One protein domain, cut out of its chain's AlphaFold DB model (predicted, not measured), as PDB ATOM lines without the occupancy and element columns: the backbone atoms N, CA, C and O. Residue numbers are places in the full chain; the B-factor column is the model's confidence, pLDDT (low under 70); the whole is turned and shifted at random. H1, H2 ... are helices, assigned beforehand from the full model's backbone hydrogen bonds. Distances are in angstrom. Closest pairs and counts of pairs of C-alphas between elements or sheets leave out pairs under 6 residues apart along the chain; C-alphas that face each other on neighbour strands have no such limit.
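Overview. This is residues 402 to 453 of the 453 residues of an uncharacterized protein of Zostera marina (UniProt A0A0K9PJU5). The model is an open, flat V of helices that do not pack on each other: a shorter arm, H1, and one long straight arm, H3, joined at the corner by a small helical turn, H2. The printed part has 52 residues, with three named helices in the order H1, H2, H3 and no named strand; its class is all helix. It is extended, with a radius of gyration of the C-alphas of 18.5 A, and spans 52 by 34 by 9 A, only just flat.

Arrangement. H1, residues 403 to 415, and H2, residues 418 to 421, are close but not clearly touching; their closest C-alphas, those of Met 413 and Trp 419, are 7.6 A apart. H2 and H3, residues 424 to 451, are apart. H1 and H3 are also apart. In H1 and H3 every O i to N i+4 pair is within hydrogen-bond range; H2, with 4 residues, is too short for such a pair, and its one O i to N i+3 pair is within range.

Along the chain. H1 begins at C-alpha 403 (-80.600, 391.585, 0.302) and measures 17.4 A from first to last C-alpha. H2 has 4 residues. H3, 28 residues, runs 40.5 A from C-alpha 424 (-109.125, 405.218, 0.144) to C-alpha 451 (-120.688, 371.155, -18.429).

Size, cuts and confidence. The two C-alphas farthest apart, those of Lys 415 and Ile 453, the chain's last residue, are 52.1 A apart. Residues 402 to 421, 423 to 429 and 431 to 453 stand free. The printed part has no cut, and both links, H1 to H2 and H2 to H3, are tight. The mean pLDDT of the printed part is 80.6; it is under 70 in residues 402 to 406, 408 to 410, 413 and 416 to 423.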
ATOM      1  N   THR A 402     -78.719 389.018  -3.124       55.62
ATOM      2  CA  THR A 402     -78.171 389.958  -2.174       55.62
ATOM      3  C   THR A 402     -79.386 390.706  -1.648       55.62
ATOM      4  O   THR A 402     -80.274 391.073  -2.425       55.62
ATOM      5  N   ASP A 403     -79.488 390.859  -0.327       60.84
ATOM      6  CA  ASP A 403     -80.600 391.585   0.302       60.84
ATOM      7  C   ASP A 403     -80.834 392.949  -0.392       60.84
ATOM      8  O   ASP A 403     -81.967 393.421  -0.497       60.84
ATOM      9  N   ASP A 404     -79.781 393.495  -1.004       61.38
ATOM     10  CA  ASP A 404     -79.752 394.641  -1.904       61.38
ATOM     11  C   ASP A 404     -80.749 394.590  -3.078       61.38
ATOM     12  O   ASP A 404     -81.268 395.641  -3.433       61.38
ATOM     13  N   TRP A 405     -81.054 393.441  -3.702       66.38
ATOM     14  CA  TRP A 405     -82.042 393.371  -4.799       66.38
ATOM     15  C   TRP A 405     -83.474 393.513  -4.283       66.38
ATOM     16  O   TRP A 405     -84.285 394.232  -4.871       66.38
ATOM     17  N   VAL A 406     -83.782 392.878  -3.148       68.50
ATOM     18  CA  VAL A 406     -85.077 393.047  -2.474       68.50
ATOM     19  C   VAL A 406     -85.208 394.481  -1.979       68.50
ATOM     20  O   VAL A 406     -86.267 395.090  -2.150       68.50
ATOM     21  N   GLU A 407     -84.135 395.063  -1.437       71.06
ATOM     22  CA  GLU A 407     -84.087 396.477  -1.065       71.06
ATOM     23  C   GLU A 407     -84.172 397.408  -2.277       71.06
ATOM     24  O   GLU A 407     -84.844 398.424  -2.179       71.06
ATOM     25  N   LEU A 408     -83.587 397.082  -3.430       69.62
ATOM     26  CA  LEU A 408     -83.685 397.882  -4.658       69.62
ATOM     27  C   LEU A 408     -85.090 397.852  -5.239       69.62
ATOM     28  O   LEU A 408     -85.613 398.910  -5.574       69.62
ATOM     29  N   GLN A 409     -85.724 396.684  -5.304       68.50
ATOM     30  CA  GLN A 409     -87.079 396.553  -5.827       68.50
ATOM     31  C   GLN A 409     -88.096 397.213  -4.890       68.50
ATOM     32  O   GLN A 409     -88.973 397.952  -5.333       68.50
ATOM     33  N   SER A 410     -87.942 397.031  -3.576       69.12
ATOM     34  CA  SER A 410     -88.779 397.733  -2.601       69.12
ATOM     35  C   SER A 410     -88.443 399.226  -2.507       69.12
ATOM     36  O   SER A 410     -89.343 400.029  -2.278       69.12
ATOM     37  N   SER A 411     -87.200 399.641  -2.755       74.75
ATOM     38  CA  SER A 411     -86.793 401.048  -2.864       74.75
ATOM     39  C   SER A 411     -87.346 401.692  -4.126       74.75
ATOM     40  O   SER A 411     -87.827 402.810  -4.051       74.75
ATOM     41  N   GLU A 412     -87.372 401.001  -5.265       72.94
ATOM     42  CA  GLU A 412     -87.986 401.491  -6.501       72.94
ATOM     43  C   GLU A 412     -89.504 401.613  -6.354       72.94
ATOM     44  O   GLU A 412     -90.064 402.665  -6.653       72.94
ATOM     45  N   MET A 413     -90.161 400.620  -5.745       69.88
ATOM     46  CA  MET A 413     -91.574 400.730  -5.364       69.88
ATOM     47  C   MET A 413     -91.837 401.847  -4.339       69.88
ATOM     48  O   MET A 413     -92.931 402.402  -4.301       69.88
ATOM     49  N   ASN A 414     -90.857 402.204  -3.505       74.38
ATOM     50  CA  ASN A 414     -90.991 403.273  -2.511       74.38
ATOM     51  C   ASN A 414     -90.549 404.656  -3.015       74.38
ATOM     52  O   ASN A 414     -90.974 405.655  -2.435       74.38
ATOM     53  N   LYS A 415     -89.720 404.737  -4.064       74.62
ATOM     54  CA  LYS A 415     -89.063 405.971  -4.532       74.62
ATOM     55  C   LYS A 415     -90.048 407.027  -4.988       74.62
ATOM     56  O   LYS A 415     -89.774 408.210  -4.824       74.62
ATOM     57  N   ASP A 416     -91.198 406.603  -5.491       67.75
ATOM     58  CA  ASP A 416     -92.198 407.550  -5.952       67.75
ATOM     59  C   ASP A 416     -93.157 407.996  -4.845       67.75
ATOM     60  O   ASP A 416     -93.917 408.928  -5.081       67.75
ATOM     61  N   GLU A 417     -93.188 407.354  -3.665       66.12
ATOM     62  CA  GLU A 417     -94.216 407.512  -2.606       66.12
ATOM     63  C   GLU A 417     -95.689 407.496  -3.102       66.12
ATOM     64  O   GLU A 417     -96.622 407.541  -2.299       66.12
ATOM     65  N   GLN A 418     -95.930 407.359  -4.408       61.19
ATOM     66  CA  GLN A 418     -97.229 407.425  -5.072       61.19
ATOM     67  C   GLN A 418     -98.114 406.255  -4.652       61.19
ATOM     68  O   GLN A 418     -99.324 406.409  -4.522       61.19
ATOM     69  N   TRP A 419     -97.508 405.121  -4.298       64.31
ATOM     70  CA  TRP A 419     -98.214 403.961  -3.762       64.31
ATOM     71  C   TRP A 419     -98.826 404.202  -2.372       64.31
ATOM     72  O   TRP A 419     -99.752 403.489  -1.981       64.31
ATOM     73  N   LYS A 420     -98.356 405.205  -1.610       63.59
ATOM     74  CA  LYS A 420     -98.949 405.558  -0.304       63.59
ATOM     75  C   LYS A 420    -100.229 406.380  -0.423       63.59
ATOM     76  O   LYS A 420    -100.977 406.430   0.550       63.59
ATOM     77  N   TYR A 421    -100.492 406.978  -1.584       62.44
ATOM     78  CA  TYR A 421    -101.640 407.856  -1.803       62.44
ATOM     79  C   TYR A 421    -102.624 407.305  -2.834       62.44
ATOM     80  O   TYR A 421    -103.267 408.081  -3.533       62.44
ATOM     81  N   PHE A 422    -102.823 405.984  -2.883       59.16
ATOM     82  CA  PHE A 422    -104.113 405.507  -3.376       59.16
ATOM     83  C   PHE A 422    -105.176 406.063  -2.442       59.16
ATOM     84  O   PHE A 422    -105.200 405.740  -1.246       59.16
ATOM     85  N   HIS A 423    -106.001 406.962  -2.972       69.62
ATOM     86  CA  HIS A 423    -107.124 407.504  -2.233       69.62
ATOM     87  C   HIS A 423    -107.926 406.309  -1.703       69.62
ATOM     88  O   HIS A 423    -108.131 405.342  -2.430       69.62
ATOM     89  N   MET A 424    -108.349 406.330  -0.432       73.62
ATOM     90  CA  MET A 424    -109.125 405.218   0.144       73.62
ATOM     91  C   MET A 424    -110.308 404.805  -0.751       73.62
ATOM     92  O   MET A 424    -110.608 403.624  -0.841       73.62
ATOM     93  N   GLU A 425    -110.895 405.758  -1.477       74.25
ATOM     94  CA  GLU A 425    -111.959 405.518  -2.456       74.25
ATOM     95  C   GLU A 425    -111.496 404.702  -3.681       74.25
ATOM     96  O   GLU A 425    -112.197 403.784  -4.094       74.25
ATOM     97  N   GLU A 426    -110.286 404.936  -4.204       76.94
ATOM     98  CA  GLU A 426    -109.709 404.117  -5.286       76.94
ATOM     99  C   GLU A 426    -109.335 402.712  -4.804       76.94
ATOM    100  O   GLU A 426    -109.424 401.755  -5.567       76.94
ATOM    101  N   ARG A 427    -108.935 402.553  -3.533       80.69
ATOM    102  CA  ARG A 427    -108.701 401.217  -2.965       80.69
ATOM    103  C   ARG A 427    -109.977 400.395  -2.904       80.69
ATOM    104  O   ARG A 427    -109.923 399.210  -3.213       80.69
ATOM    105  N   ASP A 428    -111.083 401.005  -2.498       82.88
ATOM    106  CA  ASP A 428    -112.370 400.317  -2.423       82.88
ATOM    107  C   ASP A 428    -112.881 399.957  -3.830       82.88
ATOM    108  O   ASP A 428    -113.399 398.858  -4.028       82.88
ATOM    109  N   GLU A 429    -112.660 400.825  -4.825       85.19
ATOM    110  CA  GLU A 429    -112.983 400.538  -6.230       85.19
ATOM    111  C   GLU A 429    -112.116 399.402  -6.797       85.19
ATOM    112  O   GLU A 429    -112.647 398.428  -7.329       85.19
ATOM    113  N   MET A 430    -110.794 399.447  -6.596       83.31
ATOM    114  CA  MET A 430    -109.900 398.361  -7.020       83.31
ATOM    115  C   MET A 430    -110.199 397.045  -6.299       83.31
ATOM    116  O   MET A 430    -110.098 395.979  -6.904       83.31
ATOM    117  N   ALA A 431    -110.565 397.091  -5.016       89.12
ATOM    118  CA  ALA A 431    -110.955 395.898  -4.272       89.12
ATOM    119  C   ALA A 431    -112.229 395.271  -4.856       89.12
ATOM    120  O   ALA A 431    -112.272 394.054  -5.021       89.12
ATOM    121  N   ALA A 432    -113.219 396.089  -5.224       90.94
ATOM    122  CA  ALA A 432    -114.438 395.620  -5.878       90.94
ATOM    123  C   ALA A 432    -114.160 395.021  -7.269       90.94
ATOM    124  O   ALA A 432    -114.737 393.991  -7.620       90.94
ATOM    125  N   ASP A 433    -113.246 395.613  -8.041       93.69
ATOM    126  CA  ASP A 433    -112.837 395.082  -9.347       93.69
ATOM    127  C   ASP A 433    -112.122 393.730  -9.213       93.69
ATOM    128  O   ASP A 433    -112.438 392.782  -9.937       93.69
ATOM    129  N   VAL A 434    -111.197 393.604  -8.256       93.81
ATOM    130  CA  VAL A 434    -110.505 392.336  -7.974       93.81
ATOM    131  C   VAL A 434    -111.491 391.277  -7.485       93.81
ATOM    132  O   VAL A 434    -111.440 390.140  -7.949       93.81
ATOM    133  N   GLU A 435    -112.416 391.635  -6.594       95.62
ATOM    134  CA  GLU A 435    -113.468 390.731  -6.124       95.62
ATOM    135  C   GLU A 435    -114.340 390.241  -7.288       95.62
ATOM    136  O   GLU A 435    -114.577 389.040  -7.416       95.62
ATOM    137  N   SER A 436    -114.750 391.144  -8.180       95.75
ATOM    138  CA  SER A 436    -115.532 390.815  -9.375       95.75
ATOM    139  C   SER A 436    -114.797 389.842 -10.303       95.75
ATOM    140  O   SER A 436    -115.388 388.864 -10.760       95.75
ATOM    141  N   LEU A 437    -113.496 390.053 -10.538       95.12
ATOM    142  CA  LEU A 437    -112.674 389.169 -11.372       95.12
ATOM    143  C   LEU A 437    -112.497 387.780 -10.750       95.12
ATOM    144  O   LEU A 437    -112.636 386.774 -11.445       95.12
ATOM    145  N   VAL A 438    -112.227 387.713  -9.444       95.56
ATOM    146  CA  VAL A 438    -112.063 386.438  -8.731       95.56
ATOM    147  C   VAL A 438    -113.378 385.661  -8.705       95.56
ATOM    148  O   VAL A 438    -113.392 384.472  -9.011       95.56
ATOM    149  N   ILE A 439    -114.494 386.323  -8.382       96.94
ATOM    150  CA  ILE A 439    -115.816 385.685  -8.384       96.94
ATOM    151  C   ILE A 439    -116.193 385.235  -9.799       96.94
ATOM    152  O   ILE A 439    -116.705 384.129  -9.952       96.94
ATOM    153  N   GLY A 440    -115.915 386.050 -10.822       96.38
ATOM    154  CA  GLY A 440    -116.134 385.692 -12.222       96.38
ATOM    155  C   GLY A 440    -115.387 384.419 -12.612       96.38
ATOM    156  O   GLY A 440    -116.017 383.464 -13.052       96.38
ATOM    157  N   SER A 441    -114.082 384.359 -12.328       95.50
ATOM    158  CA  SER A 441    -113.259 383.173 -12.597       95.50
ATOM    159  C   SER A 441    -113.775 381.926 -11.875       95.50
ATOM    160  O   SER A 441    -113.860 380.863 -12.477       95.50
ATOM    161  N   LEU A 442    -114.176 382.045 -10.604       96.00
ATOM    162  CA  LEU A 442    -114.718 380.913  -9.843       96.00
ATOM    163  C   LEU A 442    -116.067 380.425 -10.387       96.00
ATOM    164  O   LEU A 442    -116.375 379.236 -10.301       96.00
ATOM    165  N   ILE A 443    -116.897 381.332 -10.907       96.88
ATOM    166  CA  ILE A 443    -118.157 380.971 -11.564       96.88
ATOM    167  C   ILE A 443    -117.874 380.281 -12.898       96.88
ATOM    168  O   ILE A 443    -118.521 379.278 -13.187       96.88
ATOM    169  N   ASP A 444    -116.919 380.780 -13.679       96.06
ATOM    170  CA  ASP A 444    -116.533 380.182 -14.958       96.06
ATOM    171  C   ASP A 444    -115.978 378.763 -14.764       96.06
ATOM    172  O   ASP A 444    -116.425 377.840 -15.448       96.06
ATOM    173  N   ASP A 445    -115.115 378.555 -13.764       95.56
ATOM    174  CA  ASP A 445    -114.609 377.229 -13.381       95.56
ATOM    175  C   ASP A 445    -115.753 376.295 -12.954       95.56
ATOM    176  O   ASP A 445    -115.844 375.150 -13.401       95.56
ATOM    177  N   LEU A 446    -116.697 376.793 -12.144       94.94
ATOM    178  CA  LEU A 446    -117.866 376.020 -11.717       94.94
ATOM    179  C   LEU A 446    -118.781 375.644 -12.894       94.94
ATOM    180  O   LEU A 446    -119.353 374.551 -12.912       94.94
ATOM    181  N   ILE A 447    -118.965 376.549 -13.858       96.44
ATOM    182  CA  ILE A 447    -119.737 376.286 -15.079       96.44
ATOM    183  C   ILE A 447    -119.023 375.233 -15.922       96.44
ATOM    184  O   ILE A 447    -119.679 374.319 -16.424       96.44
ATOM    185  N   PHE A 448    -117.701 375.330 -16.054       95.88
ATOM    186  CA  PHE A 448    -116.897 374.360 -16.786       95.88
ATOM    187  C   PHE A 448    -117.018 372.960 -16.173       95.88
ATOM    188  O   PHE A 448    -117.347 372.006 -16.882       95.88
ATOM    189  N   ASP A 449    -116.888 372.853 -14.850       95.19
ATOM    190  CA  ASP A 449    -117.093 371.606 -14.108       95.19
ATOM    191  C   ASP A 449    -118.506 371.041 -14.300       95.19
ATOM    192  O   ASP A 449    -118.685 369.828 -14.395       95.19
ATOM    193  N   LEU A 450    -119.526 371.902 -14.378       92.81
ATOM    194  CA  LEU A 450    -120.908 371.473 -14.581       92.81
ATOM    195  C   LEU A 450    -121.171 370.964 -16.004       92.81
ATOM    196  O   LEU A 450    -121.965 370.043 -16.168       92.81
ATOM    197  N   ILE A 451    -120.545 371.565 -17.020       94.94
ATOM    198  CA  ILE A 451    -120.688 371.155 -18.429       94.94
ATOM    199  C   ILE A 451    -119.952 369.837 -18.700       94.94
ATOM    200  O   ILE A 451    -120.365 369.068 -19.567       94.94
ATOM    201  N   MET A 452    -118.876 369.566 -17.962       89.00
ATOM    202  CA  MET A 452    -118.076 368.346 -18.104       89.00
ATOM    203  C   MET A 452    -118.689 367.104 -17.417       89.00
ATOM    204  O   MET A 452    -118.129 366.012 -17.542       89.00
ATOM    205  N   ILE A 453    -119.829 367.243 -16.721       82.38
ATOM    206  CA  ILE A 453    -120.608 366.157 -16.083       82.38
ATOM    207  C   ILE A 453    -121.806 365.775 -16.953       82.38
ATOM    208  O   ILE A 453    -122.059 364.552 -17.089       82.38
TER     209      ILE A 453